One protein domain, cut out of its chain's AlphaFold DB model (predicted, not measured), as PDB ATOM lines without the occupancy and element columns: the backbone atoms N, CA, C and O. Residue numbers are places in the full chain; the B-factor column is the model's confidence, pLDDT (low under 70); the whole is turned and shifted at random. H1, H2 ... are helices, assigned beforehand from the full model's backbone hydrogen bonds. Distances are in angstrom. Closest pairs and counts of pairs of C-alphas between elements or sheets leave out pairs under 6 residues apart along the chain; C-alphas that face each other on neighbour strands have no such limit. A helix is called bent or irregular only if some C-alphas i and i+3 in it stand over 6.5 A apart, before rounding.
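Overview. This is residues 4 to 35, 51 to 65 and 82 to 196 of the 210 residues of an uncharacterized protein of Aspergillus chevalieri (UniProt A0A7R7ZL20). Two loose lobes of helices lie one after the other along an elongated outline. In one lobe, H1, H2 and H3 gather round the long helix H11, with the short H12 packed on H3; in the other, H10 packs side by side with H4 and with H8, and H5, H6 and H7 make the far end. The printed part has 162 residues with twelve named helices, H1 to H12 in chain order, and no named strand: the class is all helix. The whole is loose, with a radius of gyration of the C-alphas of 19.5 A and spans of 62 by 39 by 33 A.

Arrangement. Start with H1, residues 4 to 11, which touches residues 170 to 177 alone of H11, residues 164 to 186; the closest C-alphas, of Leu 11 and Lys 177, are 5.5 A apart, at a steep tilt of 56 degrees. H2, residues 14 to 17, and H11 are near each other. H3, residues 19 to 31, touches residues 172 to 180 alone of H11, opposite ways at a steep tilt of 55 degrees, closest at C-alphas 25 and 176, 6.3 A. H4, residues 51 to 65, touches residues 148 to 153 alone of H10, residues 146 to 160, opposite ways at a shallow tilt of 28 degrees; the closest C-alphas, of Cys 63 and Leu 149, are 6.5 A apart. H5, residues 84 to 87, and H7, residues 104 to 112, are each close to but not clearly touching H6, residues 90 to 98. H8, residues 118 to 129, touches H10 the same way at a shallow tilt of 32 degrees, closest at C-alphas 121 and 147, 5.5 A. H9, residues 133 to 136, touches no helix. H12, residues 192 to 196, touches H3, closest at C-alphas 192 and 24, 5.5 A. In H1, H3, H4, H6, H7, H10, H11 and H12 every O i to N i+4 pair is within hydrogen-bond range, in H8 6 of 8; H2, H5 and H9 are too short for such a pair.

Along the chain. Find C-alpha 4, where H1 begins, at (-47.073, 27.879, 46.725). H4 is 20.9 A long, H10 20.6 A and H3 18.2 A. H8, 15.0 A, is irregular, but only just: C-alphas 124 and 127 are 6.8 A apart. From C-alpha 164 at (-34.903, 37.254, 36.923) H11 runs 33.2 A, and H12 ends at C-alpha 196 at (-48.475, 41.078, 62.129).

Size, cuts and confidence. The two C-alphas farthest apart, of Phe 82 and Lys 193, are 63.9 A apart. Residues 36 to 50 and 66 to 81 are not printed; the gaps are 24.2 A and 34.1 A between C-alphas. Of the links printed whole, none is long. Mean pLDDT of the printed part is 78.9; 26 residues are under 70, among them 131 to 143.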
ATOM      1  N   TRP A   4     -47.126  28.960  45.749       74.50
ATOM      2  CA  TRP A   4     -47.073  27.879  46.725       74.50
ATOM      3  C   TRP A   4     -46.204  26.682  46.299       74.50
ATOM      4  O   TRP A   4     -45.403  26.200  47.091       74.50
ATOM      5  N   ASN A   5     -46.278  26.243  45.037       73.56
ATOM      6  CA  ASN A   5     -45.473  25.113  44.554       73.56
ATOM      7  C   ASN A   5     -43.979  25.451  44.585       73.56
ATOM      8  O   ASN A   5     -43.160  24.615  44.947       73.56
ATOM      9  N   LEU A   6     -43.630  26.695  44.246       73.88
ATOM     10  CA  LEU A   6     -42.260  27.195  44.343       73.88
ATOM     11  C   LEU A   6     -41.766  27.179  45.801       73.88
ATOM     12  O   LEU A   6     -40.646  26.744  46.061       73.88
ATOM     13  N   ALA A   7     -42.608  27.599  46.750       77.38
ATOM     14  CA  ALA A   7     -42.288  27.535  48.174       77.38
ATOM     15  C   ALA A   7     -42.065  26.086  48.643       77.38
ATOM     16  O   ALA A   7     -41.048  25.815  49.274       77.38
ATOM     17  N   ILE A   8     -42.932  25.139  48.267       81.12
ATOM     18  CA  ILE A   8     -42.744  23.714  48.590       81.12
ATOM     19  C   ILE A   8     -41.448  23.173  47.975       81.12
ATOM     20  O   ILE A   8     -40.683  22.505  48.665       81.12
ATOM     21  N   CYS A   9     -41.157  23.475  46.706       76.00
ATOM     22  CA  CYS A   9     -39.932  23.009  46.049       76.00
ATOM     23  C   CYS A   9     -38.663  23.497  46.761       76.00
ATOM     24  O   CYS A   9     -37.693  22.750  46.868       76.00
ATOM     25  N   VAL A  10     -38.654  24.742  47.248       79.56
ATOM     26  CA  VAL A  10     -37.473  25.327  47.896       79.56
ATOM     27  C   VAL A  10     -37.379  24.921  49.368       79.56
ATOM     28  O   VAL A  10     -36.323  24.458  49.809       79.56
ATOM     29  N   LEU A  11     -38.453  25.093  50.142       83.19
ATOM     30  CA  LEU A  11     -38.461  24.877  51.591       83.19
ATOM     31  C   LEU A  11     -38.668  23.407  51.980       83.19
ATOM     32  O   LEU A  11     -38.222  23.005  53.054       83.19
ATOM     33  N   GLY A  12     -39.255  22.597  51.100       83.25
ATOM     34  CA  GLY A  12     -39.654  21.220  51.379       83.25
ATOM     35  C   GLY A  12     -41.006  21.126  52.101       83.25
ATOM     36  O   GLY A  12     -41.623  22.148  52.405       83.25
ATOM     37  N   PRO A  13     -41.468  19.903  52.425       83.50
ATOM     38  CA  PRO A  13     -42.784  19.670  53.037       83.50
ATOM     39  C   PRO A  13     -42.919  20.264  54.448       83.50
ATOM     40  O   PRO A  13     -44.025  20.471  54.933       83.50
ATOM     41  N   VAL A  14     -41.801  20.606  55.097       82.56
ATOM     42  CA  VAL A  14     -41.763  21.248  56.425       82.56
ATOM     43  C   VAL A  14     -42.497  22.594  56.466       82.56
ATOM     44  O   VAL A  14     -42.931  23.038  57.526       82.56
ATOM     45  N   VAL A  15     -42.659  23.258  55.316       83.62
ATOM     46  CA  VAL A  15     -43.414  24.514  55.232       83.62
ATOM     47  C   VAL A  15     -44.905  24.304  55.508       83.62
ATOM     48  O   VAL A  15     -45.560  25.202  56.028       83.62
ATOM     49  N   GLU A  16     -45.439  23.117  55.205       84.81
ATOM     50  CA  GLU A  16     -46.853  22.793  55.419       84.81
ATOM     51  C   GLU A  16     -47.167  22.604  56.906       84.81
ATOM     52  O   GLU A  16     -48.252  22.959  57.361       84.81
ATOM     53  N   THR A  17     -46.203  22.099  57.681       85.81
ATOM     54  CA  THR A  17     -46.358  21.880  59.125       85.81
ATOM     55  C   THR A  17     -46.079  23.132  59.958       85.81
ATOM     56  O   THR A  17     -46.505  23.196  61.107       85.81
ATOM     57  N   HIS A  18     -45.389  24.130  59.393       85.75
ATOM     58  CA  HIS A  18     -44.965  25.360  60.080       85.75
ATOM     59  C   HIS A  18     -45.332  26.625  59.290       85.75
ATOM     60  O   HIS A  18     -44.516  27.536  59.099       85.75
ATOM     61  N   LEU A  19     -46.569  26.663  58.785       85.81
ATOM     62  CA  LEU A  19     -47.064  27.735  57.920       85.81
ATOM     63  C   LEU A  19     -47.063  29.105  58.611       85.81
ATOM     64  O   LEU A  19     -46.812  30.128  57.976       85.81
ATOM     65  N   ASP A  20     -47.336  29.128  59.908       83.19
ATOM     66  CA  ASP A  20     -47.313  30.310  60.765       83.19
ATOM     67  C   ASP A  20     -45.915  30.938  60.839       83.19
ATOM     68  O   ASP A  20     -45.766  32.139  60.599       83.19
ATOM     69  N   ILE A  21     -44.881  30.124  61.064       83.31
ATOM     70  CA  ILE A  21     -43.479  30.566  61.100       83.31
ATOM     71  C   ILE A  21     -43.038  31.048  59.721       83.31
ATOM     72  O   ILE A  21     -42.423  32.109  59.593       83.31
ATOM     73  N   PHE A  22     -43.375  30.291  58.676       86.12
ATOM     74  CA  PHE A  22     -43.084  30.684  57.301       86.12
ATOM     75  C   PHE A  22     -43.724  32.033  56.959       86.12
ATOM     76  O   PHE A  22     -43.046  32.920  56.442       86.12
ATOM     77  N   THR A  23     -45.003  32.211  57.292       86.44
ATOM     78  CA  THR A  23     -45.753  33.441  57.017       86.44
ATOM     79  C   THR A  23     -45.155  34.621  57.774       86.44
ATOM     80  O   THR A  23     -44.925  35.674  57.183       86.44
ATOM     81  N   ALA A  24     -44.814  34.441  59.052       84.62
ATOM     82  CA  ALA A  24     -44.128  35.448  59.854       84.62
ATOM     83  C   ALA A  24     -42.782  35.871  59.231       84.62
ATOM     84  O   ALA A  24     -42.492  37.062  59.097       84.62
ATOM     85  N   LEU A  25     -41.963  34.906  58.802       85.00
ATOM     86  CA  LEU A  25     -40.677  35.179  58.157       85.00
ATOM     87  C   LEU A  25     -40.833  35.857  56.793       85.00
ATOM     88  O   LEU A  25     -40.066  36.770  56.482       85.00
ATOM     89  N   ALA A  26     -41.819  35.440  55.999       85.94
ATOM     90  CA  ALA A  26     -42.129  36.049  54.712       85.94
ATOM     91  C   ALA A  26     -42.582  37.505  54.882       85.94
ATOM     92  O   ALA A  26     -42.040  38.387  54.221       85.94
ATOM     93  N   LEU A  27     -43.495  37.780  55.820       82.75
ATOM     94  CA  LEU A  27     -43.965  39.133  56.131       82.75
ATOM     95  C   LEU A  27     -42.827  40.038  56.610       82.75
ATOM     96  O   LEU A  27     -42.664  41.146  56.099       82.75
ATOM     97  N   ARG A  28     -41.975  39.552  57.521       82.56
ATOM     98  CA  ARG A  28     -40.790  40.303  57.956       82.56
ATOM     99  C   ARG A  28     -39.847  40.584  56.786       82.56
ATOM    100  O   ARG A  28     -39.303  41.680  56.695       82.56
ATOM    101  N   LYS A  29     -39.674  39.634  55.862       82.69
ATOM    102  CA  LYS A  29     -38.868  39.846  54.654       82.69
ATOM    103  C   LYS A  29     -39.460  40.861  53.689       82.69
ATOM    104  O   LYS A  29     -38.687  41.602  53.094       82.69
ATOM    105  N   VAL A  30     -40.782  40.927  53.571       81.38
ATOM    106  CA  VAL A  30     -41.463  41.981  52.809       81.38
ATOM    107  C   VAL A  30     -41.274  43.347  53.480       81.38
ATOM    108  O   VAL A  30     -41.025  44.315  52.778       81.38
ATOM    109  N   LYS A  31     -41.293  43.437  54.818       78.31
ATOM    110  CA  LYS A  31     -41.010  44.692  55.551       78.31
ATOM    111  C   LYS A  31     -39.549  45.146  55.417       78.31
ATOM    112  O   LYS A  31     -39.276  46.322  55.221       78.31
ATOM    113  N   GLU A  32     -38.598  44.215  55.511       79.50
ATOM    114  CA  GLU A  32     -37.160  44.478  55.309       79.50
ATOM    115  C   GLU A  32     -36.824  44.838  53.849       79.50
ATOM    116  O   GLU A  32     -35.700  45.258  53.552       79.50
ATOM    117  N   TRP A  33     -37.761  44.629  52.923       70.81
ATOM    118  CA  TRP A  33     -37.526  44.835  51.510       70.81
ATOM    119  C   TRP A  33     -37.470  46.326  51.180       70.81
ATOM    120  O   TRP A  33     -38.459  47.048  51.268       70.81
ATOM    121  N   LYS A  34     -36.296  46.779  50.741       63.47
ATOM    122  CA  LYS A  34     -36.155  48.049  50.035       63.47
ATOM    123  C   LYS A  34     -36.216  47.756  48.537       63.47
ATOM    124  O   LYS A  34     -35.447  46.901  48.083       63.47
ATOM    125  N   PRO A  35     -37.115  48.394  47.769       58.44
ATOM    126  CA  PRO A  35     -37.051  48.309  46.321       58.44
ATOM    127  C   PRO A  35     -35.693  48.860  45.885       58.44
ATOM    128  O   PRO A  35     -35.295  49.953  46.291       58.44
ATOM    129  N   PHE A  51     -45.374  36.485  27.734       44.69
ATOM    130  CA  PHE A  51     -44.429  36.345  26.610       44.69
ATOM    131  C   PHE A  51     -43.139  35.587  26.973       44.69
ATOM    132  O   PHE A  51     -42.549  34.906  26.134       44.69
ATOM    133  N   LYS A  52     -42.733  35.633  28.247       56.69
ATOM    134  CA  LYS A  52     -41.499  35.006  28.753       56.69
ATOM    135  C   LYS A  52     -41.614  33.477  28.882       56.69
ATOM    136  O   LYS A  52     -40.683  32.755  28.533       56.69
ATOM    137  N   ILE A  53     -42.800  32.982  29.254       61.94
ATOM    138  CA  ILE A  53     -43.142  31.548  29.224       61.94
ATOM    139  C   ILE A  53     -43.175  31.045  27.775       61.94
ATOM    140  O   ILE A  53     -42.725  29.937  27.501       61.94
ATOM    141  N   LEU A  54     -43.637  31.870  26.827       63.66
ATOM    142  CA  LEU A  54     -43.719  31.489  25.418       63.66
ATOM    143  C   LEU A  54     -42.336  31.298  24.781       63.66
ATOM    144  O   LEU A  54     -42.147  30.355  24.021       63.66
ATOM    145  N   ALA A  55     -41.353  32.148  25.100       67.00
ATOM    146  CA  ALA A  55     -39.982  32.004  24.602       67.00
ATOM    147  C   ALA A  55     -39.323  30.703  25.091       67.00
ATOM    148  O   ALA A  55     -38.764  29.957  24.284       67.00
ATOM    149  N   PHE A  56     -39.459  30.393  26.381       71.81
ATOM    150  CA  PHE A  56     -38.964  29.143  26.955       71.81
ATOM    151  C   PHE A  56     -39.726  27.918  26.423       71.81
ATOM    152  O   PHE A  56     -39.123  26.922  26.032       71.81
ATOM    153  N   ARG A  57     -41.049  28.013  26.271       70.94
ATOM    154  CA  ARG A  57     -41.878  26.958  25.670       70.94
ATOM    155  C   ARG A  57     -41.531  26.703  24.204       70.94
ATOM    156  O   ARG A  57     -41.411  25.555  23.786       70.94
ATOM    157  N   ASN A  58     -41.297  27.761  23.430       74.00
ATOM    158  CA  ASN A  58     -40.805  27.666  22.057       74.00
ATOM    159  C   ASN A  58     -39.413  27.029  22.009       74.00
ATOM    160  O   ASN A  58     -39.098  26.328  21.047       74.00
ATOM    161  N   LEU A  59     -38.572  27.264  23.020       76.06
ATOM    162  CA  LEU A  59     -37.262  26.632  23.126       76.06
ATOM    163  C   LEU A  59     -37.389  25.126  23.375       76.06
ATOM    164  O   LEU A  59     -36.774  24.349  22.644       76.06
ATOM    165  N   ILE A  60     -38.239  24.716  24.321       74.94
ATOM    166  CA  ILE A  60     -38.572  23.306  24.571       74.94
ATOM    167  C   ILE A  60     -39.065  22.651  23.273       74.94
ATOM    168  O   ILE A  60     -38.505  21.646  22.831       74.94
ATOM    169  N   GLN A  61     -40.016  23.284  22.580       72.88
ATOM    170  CA  GLN A  61     -40.576  22.764  21.330       72.88
ATOM    171  C   GLN A  61     -39.543  22.679  20.192       72.88
ATOM    172  O   GLN A  61     -39.543  21.739  19.392       72.88
ATOM    173  N   LYS A  62     -38.625  23.646  20.100       73.56
ATOM    174  CA  LYS A  62     -37.509  23.604  19.142       73.56
ATOM    175  C   LYS A  62     -36.536  22.466  19.447       73.56
ATOM    176  O   LYS A  62     -36.018  21.871  18.502       73.56
ATOM    177  N   CYS A  63     -36.290  22.162  20.722       68.31
ATOM    178  CA  CYS A  63     -35.430  21.050  21.130       68.31
ATOM    179  C   CYS A  63     -36.062  19.701  20.761       68.31
ATOM    180  O   CYS A  63     -35.400  18.894  20.111       68.31
ATOM    181  N   GLN A  64     -37.359  19.525  21.028       68.75
ATOM    182  CA  GLN A  64     -38.133  18.333  20.638       68.75
ATOM    183  C   GLN A  64     -38.090  18.073  19.118       68.75
ATOM    184  O   GLN A  64     -37.907  16.948  18.655       68.75
ATOM    185  N   ASN A  65     -38.210  19.124  18.299       60.91
ATOM    186  CA  ASN A  65     -38.219  18.990  16.837       60.91
ATOM    187  C   ASN A  65     -36.834  18.732  16.214       60.91
ATOM    188  O   ASN A  65     -36.756  18.270  15.071       60.91
ATOM    189  N   PHE A  82      -5.959  10.586  25.973       57.44
ATOM    190  CA  PHE A  82      -6.836  10.716  27.136       57.44
ATOM    191  C   PHE A  82      -6.482  11.937  27.993       57.44
ATOM    192  O   PHE A  82      -5.452  11.971  28.673       57.44
ATOM    193  N   SER A  83      -7.348  12.948  27.961       64.31
ATOM    194  CA  SER A  83      -7.189  14.154  28.761       64.31
ATOM    195  C   SER A  83      -7.242  13.771  30.243       64.31
ATOM    196  O   SER A  83      -8.195  13.133  30.686       64.31
ATOM    197  N   ARG A  84      -6.238  14.183  31.032       70.38
ATOM    198  CA  ARG A  84      -6.151  13.915  32.486       70.38
ATOM    199  C   ARG A  84      -7.450  14.153  33.287       70.38
ATOM    200  O   ARG A  84      -7.680  13.404  34.234       70.38
ATOM    201  N   PRO A  85      -8.318  15.122  32.939       72.25
ATOM    202  CA  PRO A  85      -9.572  15.322  33.661       72.25
ATOM    203  C   PRO A  85     -10.574  14.155  33.530       72.25
ATOM    204  O   PRO A  85     -11.458  14.014  34.369       72.25
ATOM    205  N   LEU A  86     -10.423  13.264  32.540       74.56
ATOM    206  CA  LEU A  86     -11.260  12.063  32.408       74.56
ATOM    207  C   LEU A  86     -11.051  11.057  33.551       74.56
ATOM    208  O   LEU A  86     -11.968  10.287  33.832       74.56
ATOM    209  N   TYR A  87      -9.900  11.093  34.234       82.62
ATOM    210  CA  TYR A  87      -9.613  10.242  35.397       82.62
ATOM    211  C   TYR A  87     -10.280  10.726  36.689       82.62
ATOM    212  O   TYR A  87     -10.224  10.030  37.701       82.62
ATOM    213  N   LEU A  88     -10.892  11.912  36.683       85.38
ATOM    214  CA  LEU A  88     -11.596  12.416  37.854       85.38
ATOM    215  C   LEU A  88     -12.897  11.627  38.084       85.38
ATOM    216  O   LEU A  88     -13.577  11.280  37.107       85.38
ATOM    217  N   PRO A  89     -13.277  11.388  39.356       88.94
ATOM    218  CA  PRO A  89     -14.588  10.849  39.698       88.94
ATOM    219  C   PRO A  89     -15.717  11.677  39.082       88.94
ATOM    220  O   PRO A  89     -15.575  12.886  38.875       88.94
ATOM    221  N   TYR A  90     -16.844  11.027  38.789       86.19
ATOM    222  CA  TYR A  90     -17.978  11.660  38.113       86.19
ATOM    223  C   TYR A  90     -18.461  12.915  38.846       86.19
ATOM    224  O   TYR A  90     -18.668  13.950  38.220       86.19
ATOM    225  N   GLU A  91     -18.526  12.847  40.167       87.81
ATOM    226  CA  GLU A  91     -18.969  13.916  41.057       87.81
ATOM    227  C   GLU A  91     -18.056  15.139  40.945       87.81
ATOM    228  O   GLU A  91     -18.529  16.266  40.843       87.81
ATOM    229  N   ILE A  92     -16.739  14.920  40.878       89.62
ATOM    230  CA  ILE A  92     -15.762  16.003  40.713       89.62
ATOM    231  C   ILE A  92     -15.909  16.653  39.336       89.62
ATOM    232  O   ILE A  92     -15.792  17.869  39.210       89.62
ATOM    233  N   ARG A  93     -16.210  15.865  38.298       87.75
ATOM    234  CA  ARG A  93     -16.482  16.409  36.962       87.75
ATOM    235  C   ARG A  93     -17.752  17.254  36.944       87.75
ATOM    236  O   ARG A  93     -17.738  18.311  36.325       87.75
ATOM    237  N   CYS A  94     -18.809  16.828  37.636       88.94
ATOM    238  CA  CYS A  94     -20.023  17.627  37.808       88.94
ATOM    239  C   CYS A  94     -19.726  18.949  38.520       88.94
ATOM    240  O   CYS A  94     -20.094  19.992  37.997       88.94
ATOM    241  N   LEU A  95     -18.958  18.926  39.616       89.06
ATOM    242  CA  LEU A  95     -18.564  20.145  40.332       89.06
ATOM    243  C   LEU A  95     -17.756  21.113  39.460       89.06
ATOM    244  O   LEU A  95     -17.967  22.319  39.523       89.06
ATOM    245  N   ILE A  96     -16.846  20.601  38.625       90.00
ATOM    246  CA  ILE A  96     -16.113  21.439  37.666       90.00
ATOM    247  C   ILE A  96     -17.087  22.101  36.691       90.00
ATOM    248  O   ILE A  96     -16.955  23.288  36.414       90.00
ATOM    249  N   LEU A  97     -18.055  21.347  36.166       90.62
ATOM    250  CA  LEU A  97     -19.042  21.888  35.237       90.62
ATOM    251  C   LEU A  97     -19.969  22.903  35.914       90.62
ATOM    252  O   LEU A  97     -20.322  23.890  35.276       90.62
ATOM    253  N   ASP A  98     -20.314  22.721  37.189       90.50
ATOM    254  CA  ASP A  98     -21.109  23.674  37.980       90.50
ATOM    255  C   ASP A  98     -20.418  25.039  38.135       90.50
ATOM    256  O   ASP A  98     -21.088  26.050  38.331       90.50
ATOM    257  N   CYS A  99     -19.091  25.095  37.990       90.75
ATOM    258  CA  CYS A  99     -18.331  26.347  37.976       90.75
ATOM    259  C   CYS A  99     -18.293  27.046  36.607       90.75
ATOM    260  O   CYS A  99     -17.727  28.133  36.512       90.75
ATOM    261  N   LEU A 100     -18.835  26.432  35.555       91.44
ATOM    262  CA  LEU A 100     -18.779  26.944  34.186       91.44
ATOM    263  C   LEU A 100     -20.147  27.413  33.717       91.44
ATOM    264  O   LEU A 100     -21.171  26.846  34.101       91.44
ATOM    265  N   ASP A 101     -20.159  28.410  32.840       89.56
ATOM    266  CA  ASP A 101     -21.374  28.886  32.191       89.56
ATOM    267  C   ASP A 101     -21.622  28.202  30.833       89.56
ATOM    268  O   ASP A 101     -20.854  27.358  30.354       89.56
ATOM    269  N   TYR A 102     -22.727  28.580  30.191       90.38
ATOM    270  CA  TYR A 102     -23.134  28.035  28.900       90.38
ATOM    271  C   TYR A 102     -22.137  28.296  27.756       90.38
ATOM    272  O   TYR A 102     -22.209  27.616  26.728       90.38
ATOM    273  N   THR A 103     -21.233  29.271  27.896       92.56
ATOM    274  CA  THR A 103     -20.215  29.604  26.889       92.56
ATOM    275  C   THR A 103     -18.963  28.750  27.043       92.56
ATOM    276  O   THR A 103     -18.420  28.274  26.041       92.56
ATOM    277  N   ASP A 104     -18.562  28.467  28.280       92.81
ATOM    278  CA  ASP A 104     -17.350  27.709  28.591       92.81
ATOM    279  C   ASP A 104     -17.542  26.193  28.476       92.81
ATOM    280  O   ASP A 104     -16.622  25.458  28.097       92.81
ATOM    281  N   ILE A 105     -18.750  25.695  28.754       91.44
ATOM    282  CA  ILE A 105     -19.054  24.259  28.708       91.44
ATOM    283  C   ILE A 105     -18.735  23.632  27.335       91.44
ATOM    284  O   ILE A 105     -18.031  22.615  27.306       91.44
ATOM    285  N   PRO A 106     -19.189  24.179  26.184       89.12
ATOM    286  CA  PRO A 106     -18.854  23.623  24.872       89.12
ATOM    287  C   PRO A 106     -17.345  23.575  24.601       89.12
ATOM    288  O   PRO A 106     -16.858  22.612  24.001       89.12
ATOM    289  N   ILE A 107     -16.600  24.581  25.077       89.62
ATOM    290  CA  ILE A 107     -15.143  24.670  24.927       89.62
ATOM    291  C   ILE A 107     -14.487  23.530  25.704       89.62
ATOM    292  O   ILE A 107     -13.756  22.726  25.118       89.62
ATOM    293  N   LEU A 108     -14.818  23.384  26.990       87.56
ATOM    294  CA  LEU A 108     -14.300  22.309  27.833       87.56
ATOM    295  C   LEU A 108     -14.646  20.928  27.260       87.56
ATOM    296  O   LEU A 108     -13.784  20.050  27.181       87.56
ATOM    297  N   LYS A 109     -15.891  20.730  26.815       85.25
ATOM    298  CA  LYS A 109     -16.325  19.473  26.193       85.25
ATOM    299  C   LYS A 109     -15.530  19.150  24.933       85.25
ATOM    300  O   LYS A 109     -15.181  17.989  24.732       85.25
ATOM    301  N   SER A 110     -15.223  20.145  24.103       83.12
ATOM    302  CA  SER A 110     -14.411  19.943  22.898       83.12
ATOM    303  C   SER A 110     -12.961  19.563  23.219       83.12
ATOM    304  O   SER A 110     -12.391  18.713  22.537       83.12
ATOM    305  N   ALA A 111     -12.395  20.128  24.291       82.88
ATOM    306  CA  ALA A 111     -11.014  19.901  24.708       82.88
ATOM    307  C   ALA A 111     -10.813  18.564  25.443       82.88
ATOM    308  O   ALA A 111      -9.780  17.911  25.298       82.88
ATOM    309  N   VAL A 112     -11.789  18.153  26.253       79.81
ATOM    310  CA  VAL A 112     -11.670  16.988  27.149       79.81
ATOM    311  C   VAL A 112     -12.454  15.777  26.642       79.81
ATOM    312  O   VAL A 112     -12.232  14.668  27.115       79.81
ATOM    313  N   GLN A 113     -13.350  15.965  25.667       75.38
ATOM    314  CA  GLN A 113     -14.311  14.949  25.225       75.38
ATOM    315  C   GLN A 113     -15.152  14.403  26.391       75.38
ATOM    316  O   GLN A 113     -15.453  13.212  26.461       75.38
ATOM    317  N   TYR A 114     -15.533  15.281  27.327       73.25
ATOM    318  CA  TYR A 114     -16.358  14.897  28.467       73.25
ATOM    319  C   TYR A 114     -17.707  14.340  28.008       73.25
ATOM    320  O   TYR A 114     -18.510  15.042  27.387       73.25
ATOM    321  N   HIS A 115     -17.968  13.087  28.375       79.06
ATOM    322  CA  HIS A 115     -19.304  12.518  28.342       79.06
ATOM    323  C   HIS A 115     -19.947  12.681  29.721       79.06
ATOM    324  O   HIS A 115     -19.407  12.205  30.721       79.06
ATOM    325  N   ILE A 116     -21.078  13.380  29.765       84.50
ATOM    326  CA  ILE A 116     -21.812  13.695  30.989       84.50
ATOM    327  C   ILE A 116     -23.231  13.177  30.821       84.50
ATOM    328  O   ILE A 116     -23.874  13.456  29.808       84.50
ATOM    329  N   GLY A 117     -23.684  12.396  31.800       84.19
ATOM    330  CA  GLY A 117     -24.991  11.757  31.758       84.19
ATOM    331  C   GLY A 117     -26.133  12.766  31.831       84.19
ATOM    332  O   GLY A 117     -26.000  13.857  32.385       84.19
ATOM    333  N   GLU A 118     -27.294  12.373  31.312       84.69
ATOM    334  CA  GLU A 118     -28.498  13.209  31.338       84.69
ATOM    335  C   GLU A 118     -28.934  13.606  32.752       84.69
ATOM    336  O   GLU A 118     -29.541  14.656  32.930       84.69
ATOM    337  N   SER A 119     -28.642  12.779  33.760       84.94
ATOM    338  CA  SER A 119     -28.988  13.058  35.158       84.94
ATOM    339  C   SER A 119     -28.371  14.362  35.660       84.94
ATOM    340  O   SER A 119     -29.050  15.123  36.343       84.94
ATOM    341  N   TYR A 120     -27.129  14.662  35.270       90.25
ATOM    342  CA  TYR A 120     -26.487  15.936  35.584       90.25
ATOM    343  C   TYR A 120     -27.220  17.106  34.922       90.25
ATOM    344  O   TYR A 120     -27.563  18.076  35.592       90.25
ATOM    345  N   TRP A 121     -27.526  16.997  33.627       90.00
ATOM    346  CA  TRP A 121     -28.224  18.061  32.903       90.00
ATOM    347  C   TRP A 121     -29.627  18.302  33.455       90.00
ATOM    348  O   TRP A 121     -30.022  19.451  33.612       90.00
ATOM    349  N   ARG A 122     -30.355  17.242  33.826       85.19
ATOM    350  CA  ARG A 122     -31.644  17.348  34.523       85.19
ATOM    351  C   ARG A 122     -31.500  18.048  35.875       85.19
ATOM    352  O   ARG A 122     -32.302  18.922  36.184       85.19
ATOM    353  N   ALA A 123     -30.477  17.700  36.658       85.25
ATOM    354  CA  ALA A 123     -30.223  18.325  37.954       85.25
ATOM    355  C   ALA A 123     -29.897  19.820  37.817       85.25
ATOM    356  O   ALA A 123     -30.478  20.642  38.520       85.25
ATOM    357  N   ARG A 124     -29.039  20.187  36.864       87.94
ATOM    358  CA  ARG A 124     -28.686  21.583  36.571       87.94
ATOM    359  C   ARG A 124     -29.873  22.385  36.038       87.94
ATOM    360  O   ARG A 124     -30.099  23.525  36.434       87.94
ATOM    361  N   MET A 125     -30.682  21.752  35.194       84.88
ATOM    362  CA  MET A 125     -31.907  22.313  34.638       84.88
ATOM    363  C   MET A 125     -33.017  22.479  35.682       84.88
ATOM    364  O   MET A 125     -33.903  23.308  35.487       84.88
ATOM    365  N   ALA A 126     -32.980  21.726  36.788       79.56
ATOM    366  CA  ALA A 126     -34.061  21.665  37.770       79.56
ATOM    367  C   ALA A 126     -34.532  23.054  38.216       79.56
ATOM    368  O   ALA A 126     -35.730  23.264  38.352       79.56
ATOM    369  N   PHE A 127     -33.607  24.010  38.348       75.44
ATOM    370  CA  PHE A 127     -33.897  25.411  38.647       75.44
ATOM    371  C   PHE A 127     -34.882  26.065  37.658       75.44
ATOM    372  O   PHE A 127     -35.853  26.699  38.072       75.44
ATOM    373  N   TYR A 128     -34.656  25.902  36.356       76.88
ATOM    374  CA  TYR A 128     -35.466  26.512  35.295       76.88
ATOM    375  C   TYR A 128     -36.828  25.837  35.120       76.88
ATOM    376  O   TYR A 128     -37.748  26.406  34.537       76.88
ATOM    377  N   LEU A 129     -36.955  24.616  35.635       74.69
ATOM    378  CA  LEU A 129     -38.175  23.818  35.587       74.69
ATOM    379  C   LEU A 129     -39.142  24.141  36.726       74.69
ATOM    380  O   LEU A 129     -40.326  23.795  36.648       74.69
ATOM    381  N   ILE A 130     -38.669  24.814  37.779       70.88
ATOM    382  CA  ILE A 130     -39.500  25.109  38.943       70.88
ATOM    383  C   ILE A 130     -40.687  25.984  38.522       70.88
ATOM    384  O   ILE A 130     -40.536  27.068  37.964       70.88
ATOM    385  N   GLY A 131     -41.899  25.504  38.807       60.91
ATOM    386  CA  GLY A 131     -43.147  26.194  38.465       60.91
ATOM    387  C   GLY A 131     -43.703  25.886  37.069       60.91
ATOM    388  O   GLY A 131     -44.786  26.379  36.752       60.91
ATOM    389  N   ILE A 132     -43.018  25.044  36.283       63.44
ATOM    390  CA  ILE A 132     -43.458  24.524  34.975       63.44
ATOM    391  C   ILE A 132     -43.759  23.007  35.067       63.44
ATOM    392  O   ILE A 132     -44.097  22.376  34.074       63.44
ATOM    393  N   ASN A 133     -43.726  22.421  36.277       58.53
ATOM    394  CA  ASN A 133     -44.001  20.994  36.537       58.53
ATOM    395  C   ASN A 133     -45.278  20.458  35.866       58.53
ATOM    396  O   ASN A 133     -45.268  19.352  35.329       58.53
ATOM    397  N   ASP A 134     -46.351  21.252  35.827       58.16
ATOM    398  CA  ASP A 134     -47.595  20.849  35.162       58.16
ATOM    399  C   ASP A 134     -47.405  20.678  33.640       58.16
ATOM    400  O   ASP A 134     -47.982  19.769  33.045       58.16
ATOM    401  N   GLU A 135     -46.554  21.491  33.002       56.41
ATOM    402  CA  GLU A 135     -46.183  21.307  31.593       56.41
ATOM    403  C   GLU A 135     -45.119  20.209  31.418       56.41
ATOM    404  O   GLU A 135     -45.117  19.539  30.387       56.41
ATOM    405  N   LEU A 136     -44.272  19.956  32.424       57.41
ATOM    406  CA  LEU A 136     -43.239  18.911  32.396       57.41
ATOM    407  C   LEU A 136     -43.779  17.488  32.459       57.41
ATOM    408  O   LEU A 136     -43.189  16.600  31.854       57.41
ATOM    409  N   SER A 137     -44.933  17.266  33.087       57.56
ATOM    410  CA  SER A 137     -45.614  15.963  33.031       57.56
ATOM    411  C   SER A 137     -45.913  15.498  31.591       57.56
ATOM    412  O   SER A 137     -46.069  14.308  31.329       57.56
ATOM    413  N   ARG A 138     -45.949  16.430  30.623       55.94
ATOM    414  CA  ARG A 138     -46.054  16.133  29.183       55.94
ATOM    415  C   ARG A 138     -44.701  15.874  28.514       55.94
ATOM    416  O   ARG A 138     -44.658  15.242  27.468       55.94
ATOM    417  N   ILE A 139     -43.632  16.383  29.113       57.00
ATOM    418  CA  ILE A 139     -42.246  16.388  28.638       57.00
ATOM    419  C   ILE A 139     -41.511  15.113  29.100       57.00
ATOM    420  O   ILE A 139     -40.668  14.605  28.374       57.00
ATOM    421  N   GLU A 140     -41.867  14.542  30.258       56.06
ATOM    422  CA  GLU A 140     -41.264  13.306  30.800       56.06
ATOM    423  C   GLU A 140     -41.407  12.073  29.885       56.06
ATOM    424  O   GLU A 140     -40.618  11.138  30.003       56.06
ATOM    425  N   ASN A 141     -42.361  12.083  28.948       54.53
ATOM    426  CA  ASN A 141     -42.581  10.998  27.984       54.53
ATOM    427  C   ASN A 141     -41.850  11.191  26.641       54.53
ATOM    428  O   ASN A 141     -42.023  10.373  25.738       54.53
ATOM    429  N   GLU A 142     -41.070  12.262  26.470       61.59
ATOM    430  CA  GLU A 142     -40.396  12.578  25.208       61.59
ATOM    431  C   GLU A 142     -38.867  12.480  25.330       61.59
ATOM    432  O   GLU A 142     -38.276  12.873  26.337       61.59
ATOM    433  N   GLU A 143     -38.211  11.964  24.282       69.19
ATOM    434  CA  GLU A 143     -36.755  12.071  24.122       69.19
ATOM    435  C   GLU A 143     -36.390  13.553  24.002       69.19
ATOM    436  O   GLU A 143     -36.859  14.264  23.107       69.19
ATOM    437  N   ILE A 144     -35.626  14.041  24.978       74.62
ATOM    438  CA  ILE A 144     -35.198  15.433  25.055       74.62
ATOM    439  C   ILE A 144     -33.701  15.449  25.255       74.62
ATOM    440  O   ILE A 144     -33.190  14.954  26.261       74.62
ATOM    441  N   ALA A 145     -33.015  16.143  24.354       84.00
ATOM    442  CA  ALA A 145     -31.626  16.540  24.518       84.00
ATOM    443  C   ALA A 145     -31.456  17.508  25.712       84.00
ATOM    444  O   ALA A 145     -31.344  18.725  25.526       84.00
ATOM    445  N   TRP A 146     -31.416  16.976  26.939       85.50
ATOM    446  CA  TRP A 146     -31.328  17.747  28.187       85.50
ATOM    447  C   TRP A 146     -30.142  18.704  28.218       85.50
ATOM    448  O   TRP A 146     -30.281  19.834  28.677       85.50
ATOM    449  N   GLU A 147     -29.000  18.287  27.674       88.94
ATOM    450  CA  GLU A 147     -27.825  19.148  27.542       88.94
ATOM    451  C   GLU A 147     -28.114  20.390  26.693       88.94
ATOM    452  O   GLU A 147     -27.860  21.515  27.115       88.94
ATOM    453  N   HIS A 148     -28.658  20.192  25.490       87.56
ATOM    454  CA  HIS A 148     -28.943  21.295  24.575       87.56
ATOM    455  C   HIS A 148     -29.995  22.232  25.169       87.56
ATOM    456  O   HIS A 148     -29.859  23.449  25.067       87.56
ATOM    457  N   LEU A 149     -31.027  21.675  25.810       87.25
ATOM    458  CA  LEU A 149     -32.022  22.476  26.510       87.25
ATOM    459  C   LEU A 149     -31.366  23.305  27.625       87.25
ATOM    460  O   LEU A 149     -31.655  24.493  27.715       87.25
ATOM    461  N   CYS A 150     -30.459  22.723  28.420       89.06
ATOM    462  CA  CYS A 150     -29.715  23.411  29.489       89.06
ATOM    463  C   CYS A 150     -28.953  24.615  28.977       89.06
ATOM    464  O   CYS A 150     -29.209  25.734  29.416       89.06
ATOM    465  N   LEU A 151     -28.097  24.402  27.987       90.50
ATOM    466  CA  LEU A 151     -27.235  25.459  27.477       90.50
ATOM    467  C   LEU A 151     -28.031  26.581  26.808       90.50
ATOM    468  O   LEU A 151     -27.738  27.756  27.017       90.50
ATOM    469  N   GLU A 152     -29.073  26.250  26.043       88.69
ATOM    470  CA  GLU A 152     -29.911  27.279  25.426       88.69
ATOM    471  C   GLU A 152     -30.765  28.033  26.454       88.69
ATOM    472  O   GLU A 152     -31.045  29.217  26.265       88.69
ATOM    473  N   THR A 153     -31.163  27.380  27.546       86.69
ATOM    474  CA  THR A 153     -31.921  28.024  28.627       86.69
ATOM    475  C   THR A 153     -31.043  28.981  29.418       86.69
ATOM    476  O   THR A 153     -31.449  30.115  29.650       86.69
ATOM    477  N   GLU A 154     -29.823  28.571  29.764       88.38
ATOM    478  CA  GLU A 154     -28.829  29.435  30.410       88.38
ATOM    479  C   GLU A 154     -28.477  30.638  29.528       88.38
ATOM    480  O   GLU A 154     -28.447  31.773  30.000       88.38
ATOM    481  N   LYS A 155     -28.302  30.416  28.221       88.69
ATOM    482  CA  LYS A 155     -28.100  31.494  27.247       88.69
ATOM    483  C   LYS A 155     -29.283  32.456  27.200       88.69
ATOM    484  O   LYS A 155     -29.095  33.673  27.163       88.69
ATOM    485  N   LEU A 156     -30.505  31.927  27.167       85.31
ATOM    486  CA  LEU A 156     -31.717  32.738  27.176       85.31
ATOM    487  C   LEU A 156     -31.789  33.565  28.464       85.31
ATOM    488  O   LEU A 156     -32.029  34.770  28.412       85.31
ATOM    489  N   ASP A 157     -31.508  32.948  29.605       83.75
ATOM    490  CA  ASP A 157     -31.500  33.606  30.907       83.75
ATOM    491  C   ASP A 157     -30.462  34.734  30.993       83.75
ATOM    492  O   ASP A 157     -30.769  35.816  31.491       83.75
ATOM    493  N   ALA A 158     -29.265  34.514  30.444       83.81
ATOM    494  CA  ALA A 158     -28.196  35.507  30.388       83.81
ATOM    495  C   ALA A 158     -28.507  36.699  29.464       83.81
ATOM    496  O   ALA A 158     -27.907  37.758  29.613       83.81
ATOM    497  N   THR A 159     -29.417  36.538  28.498       81.25
ATOM    498  CA  THR A 159     -29.681  37.548  27.455       81.25
ATOM    499  C   THR A 159     -30.998  38.296  27.613       81.25
ATOM    500  O   THR A 159     -31.150  39.369  27.037       81.25
ATOM    501  N   THR A 160     -31.965  37.746  28.347       75.56
ATOM    502  CA  THR A 160     -33.349  38.259  28.347       75.56
ATOM    503  C   THR A 160     -33.938  38.480  29.736       75.56
ATOM    504  O   THR A 160     -35.098  38.879  29.845       75.56
ATOM    505  N   ASP A 161     -33.177  38.193  30.800       73.69
ATOM    506  CA  ASP A 161     -33.635  38.287  32.192       73.69
ATOM    507  C   ASP A 161     -34.969  37.557  32.451       73.69
ATOM    508  O   ASP A 161     -35.706  37.855  33.395       73.69
ATOM    509  N   ILE A 162     -35.296  36.557  31.623       72.62
ATOM    510  CA  ILE A 162     -36.582  35.852  31.664       72.62
ATOM    511  C   ILE A 162     -36.804  35.170  33.015       72.62
ATOM    512  O   ILE A 162     -37.928  35.169  33.518       72.62
ATOM    513  N   PHE A 163     -35.740  34.669  33.644       75.50
ATOM    514  CA  PHE A 163     -35.816  34.029  34.954       75.50
ATOM    515  C   PHE A 163     -35.429  34.964  36.106       75.50
ATOM    516  O   PHE A 163     -35.284  34.499  37.236       75.50
ATOM    517  N   LYS A 164     -35.286  36.280  35.881       75.81
ATOM    518  CA  LYS A 164     -34.903  37.254  36.923       75.81
ATOM    519  C   LYS A 164     -35.863  37.223  38.115       75.81
ATOM    520  O   LYS A 164     -35.413  37.050  39.248       75.81
ATOM    521  N   THR A 165     -37.174  37.270  37.866       73.25
ATOM    522  CA  THR A 165     -38.206  37.167  38.915       73.25
ATOM    523  C   THR A 165     -38.132  35.833  39.659       73.25
ATOM    524  O   THR A 165     -38.189  35.805  40.887       73.25
ATOM    525  N   CYS A 166     -37.925  34.721  38.943       73.50
ATOM    526  CA  CYS A 166     -37.805  33.391  39.546       73.50
ATOM    527  C   CYS A 166     -36.547  33.267  40.418       73.50
ATOM    528  O   CYS A 166     -36.638  32.831  41.564       73.50
ATOM    529  N   ARG A 167     -35.384  33.723  39.929       75.75
ATOM    530  CA  ARG A 167     -34.125  33.788  40.695       75.75
ATOM    531  C   ARG A 167     -34.300  34.606  41.962       75.75
ATOM    532  O   ARG A 167     -33.857  34.186  43.027       75.75
ATOM    533  N   ARG A 168     -34.957  35.759  41.859       77.00
ATOM    534  CA  ARG A 168     -35.243  36.620  43.005       77.00
ATOM    535  C   ARG A 168     -36.124  35.915  44.029       77.00
ATOM    536  O   ARG A 168     -35.760  35.875  45.201       77.00
ATOM    537  N   ALA A 169     -37.240  35.336  43.593       77.88
ATOM    538  CA  ALA A 169     -38.140  34.597  44.470       77.88
ATOM    539  C   ALA A 169     -37.406  33.447  45.176       77.88
ATOM    540  O   ALA A 169     -37.504  33.313  46.391       77.88
ATOM    541  N   ILE A 170     -36.594  32.680  44.445       79.00
ATOM    542  CA  ILE A 170     -35.796  31.583  45.004       79.00
ATOM    543  C   ILE A 170     -34.773  32.100  46.013       79.00
ATOM    544  O   ILE A 170     -34.701  31.556  47.106       79.00
ATOM    545  N   ARG A 171     -34.039  33.181  45.721       82.69
ATOM    546  CA  ARG A 171     -33.106  33.798  46.682       82.69
ATOM    547  C   ARG A 171     -33.808  34.186  47.984       82.69
ATOM    548  O   ARG A 171     -33.308  33.869  49.060       82.69
ATOM    549  N   ILE A 172     -34.972  34.831  47.895       83.50
ATOM    550  CA  ILE A 172     -35.767  35.207  49.073       83.50
ATOM    551  C   ILE A 172     -36.199  33.957  49.848       83.50
ATOM    552  O   ILE A 172     -36.011  33.893  51.063       83.50
ATOM    553  N   LEU A 173     -36.730  32.946  49.154       85.38
ATOM    554  CA  LEU A 173     -37.177  31.697  49.769       85.38
ATOM    555  C   LEU A 173     -36.024  30.912  50.405       85.38
ATOM    556  O   LEU A 173     -36.222  30.344  51.472       85.38
ATOM    557  N   THR A 174     -34.821  30.921  49.828       85.75
ATOM    558  CA  THR A 174     -33.622  30.298  50.415       85.75
ATOM    559  C   THR A 174     -33.222  30.984  51.719       85.75
ATOM    560  O   THR A 174     -32.969  30.309  52.712       85.75
ATOM    561  N   VAL A 175     -33.264  32.319  51.777       87.69
ATOM    562  CA  VAL A 175     -33.004  33.052  53.030       87.69
ATOM    563  C   VAL A 175     -34.076  32.753  54.083       87.69
ATOM    564  O   VAL A 175     -33.764  32.599  55.265       87.69
ATOM    565  N   ILE A 176     -35.349  32.663  53.681       88.56
ATOM    566  CA  ILE A 176     -36.436  32.260  54.588       88.56
ATOM    567  C   ILE A 176     -36.208  30.831  55.080       88.56
ATOM    568  O   ILE A 176     -36.354  30.581  56.273       88.56
ATOM    569  N   LYS A 177     -35.808  29.914  54.195       89.19
ATOM    570  CA  LYS A 177     -35.502  28.518  54.516       89.19
ATOM    571  C   LYS A 177     -34.429  28.425  55.596       89.19
ATOM    572  O   LYS A 177     -34.656  27.777  56.610       89.19
ATOM    573  N   GLU A 178     -33.297  29.100  55.425       89.94
ATOM    574  CA  GLU A 178     -32.210  29.107  56.415       89.94
ATOM    575  C   GLU A 178     -32.684  29.597  57.788       89.94
ATOM    576  O   GLU A 178     -32.414  28.957  58.807       89.94
ATOM    577  N   LYS A 179     -33.451  30.696  57.822       87.88
ATOM    578  CA  LYS A 179     -34.033  31.223  59.065       87.88
ATOM    579  C   LYS A 179     -35.037  30.249  59.686       87.88
ATOM    580  O   LYS A 179     -34.989  30.034  60.892       87.88
ATOM    581  N   LEU A 180     -35.905  29.644  58.876       87.31
ATOM    582  CA  LEU A 180     -36.895  28.664  59.316       87.31
ATOM    583  C   LEU A 180     -36.211  27.467  59.983       87.31
ATOM    584  O   LEU A 180     -36.530  27.145  61.122       87.31
ATOM    585  N   PHE A 181     -35.231  26.847  59.321       88.12
ATOM    586  CA  PHE A 181     -34.513  25.697  59.878       88.12
ATOM    587  C   PHE A 181     -33.742  26.049  61.148       88.12
ATOM    588  O   PHE A 181     -33.745  25.266  62.096       88.12
ATOM    589  N   LYS A 182     -33.134  27.238  61.202       88.75
ATOM    590  CA  LYS A 182     -32.476  27.728  62.416       88.75
ATOM    591  C   LYS A 182     -33.461  27.841  63.585       88.75
ATOM    592  O   LYS A 182     -33.183  27.340  64.666       88.75
ATOM    593  N   MET A 183     -34.628  28.437  63.360       85.88
ATOM    594  CA  MET A 183     -35.645  28.629  64.399       85.88
ATOM    595  C   MET A 183     -36.281  27.317  64.859       85.88
ATOM    596  O   MET A 183     -36.502  27.132  66.054       85.88
ATOM    597  N   LEU A 184     -36.509  26.383  63.931       85.94
ATOM    598  CA  LEU A 184     -36.964  25.031  64.257       85.94
ATOM    599  C   LEU A 184     -35.936  24.280  65.112       85.94
ATOM    600  O   LEU A 184     -36.316  23.594  66.054       85.94
ATOM    601  N   HIS A 185     -34.644  24.443  64.822       85.88
ATOM    602  CA  HIS A 185     -33.571  23.851  65.621       85.88
ATOM    603  C   HIS A 185     -33.448  24.499  67.013       85.88
ATOM    604  O   HIS A 185     -33.169  23.818  67.995       85.88
ATOM    605  N   GLU A 186     -33.651  25.813  67.112       86.19
ATOM    606  CA  GLU A 186     -33.551  26.578  68.365       86.19
ATOM    607  C   GLU A 186     -34.826  26.508  69.229       86.19
ATOM    608  O   GLU A 186     -34.824  26.979  70.364       86.19
ATOM    609  N   GLY A 187     -35.917  25.924  68.719       78.50
ATOM    610  CA  GLY A 187     -37.195  25.804  69.428       78.50
ATOM    611  C   GLY A 187     -37.934  27.133  69.625       78.50
ATOM    612  O   GLY A 187     -38.885  27.200  70.403       78.50
ATOM    613  N   TYR A 188     -37.512  28.197  68.936       71.94
ATOM    614  CA  TYR A 188     -38.127  29.518  69.029       71.94
ATOM    615  C   TYR A 188     -39.169  29.713  67.924       71.94
ATOM    616  O   TYR A 188     -38.839  29.794  66.741       71.94
ATOM    617  N   ILE A 189     -40.433  29.840  68.325       71.69
ATOM    618  CA  ILE A 189     -41.578  30.049  67.434       71.69
ATOM    619  C   ILE A 189     -42.190  31.418  67.770       71.69
ATOM    620  O   ILE A 189     -42.848  31.550  68.804       71.69
ATOM    621  N   PRO A 190     -41.973  32.463  66.951       69.31
ATOM    622  CA  PRO A 190     -42.642  33.738  67.133       69.31
ATOM    623  C   PRO A 190     -44.129  33.557  66.854       69.31
ATOM    624  O   PRO A 190     -44.507  32.958  65.846       69.31
ATOM    625  N   ALA A 191     -44.980  34.109  67.716       76.06
ATOM    626  CA  ALA A 191     -46.406  34.090  67.451       76.06
ATOM    627  C   ALA A 191     -46.709  35.005  66.254       76.06
ATOM    628  O   ALA A 191     -46.355  36.184  66.251       76.06
ATOM    629  N   LEU A 192     -47.400  34.472  65.245       75.19
ATOM    630  CA  LEU A 192     -47.732  35.193  64.011       75.19
ATOM    631  C   LEU A 192     -48.413  36.548  64.277       75.19
ATOM    632  O   LEU A 192     -48.117  37.531  63.605       75.19
ATOM    633  N   LYS A 193     -49.275  36.614  65.297       77.00
ATOM    634  CA  LYS A 193     -49.944  37.846  65.745       77.00
ATOM    635  C   LYS A 193     -48.960  38.966  66.110       77.00
ATOM    636  O   LYS A 193     -49.208  40.116  65.769       77.00
ATOM    637  N   ASP A 194     -47.839  38.635  66.748       75.81
ATOM    638  CA  ASP A 194     -46.864  39.624  67.210       75.81
ATOM    639  C   ASP A 194     -46.096  40.190  66.011       75.81
ATOM    640  O   ASP A 194     -45.802  41.378  65.960       75.81
ATOM    641  N   VAL A 195     -45.858  39.352  64.997       73.69
ATOM    642  CA  VAL A 195     -45.234  39.761  63.733       73.69
ATOM    643  C   VAL A 195     -46.183  40.597  62.878       73.69
ATOM    644  O   VAL A 195     -45.751  41.576  62.286       73.69
ATOM    645  N   ILE A 196     -47.474  40.258  62.829       76.06
ATOM    646  CA  ILE A 196     -48.475  41.078  62.129       76.06
ATOM    647  C   ILE A 196     -48.573  42.462  62.778       76.06
ATOM    648  O   ILE A 196     -48.550  43.464  62.067       76.06
TER     649      ILE A 196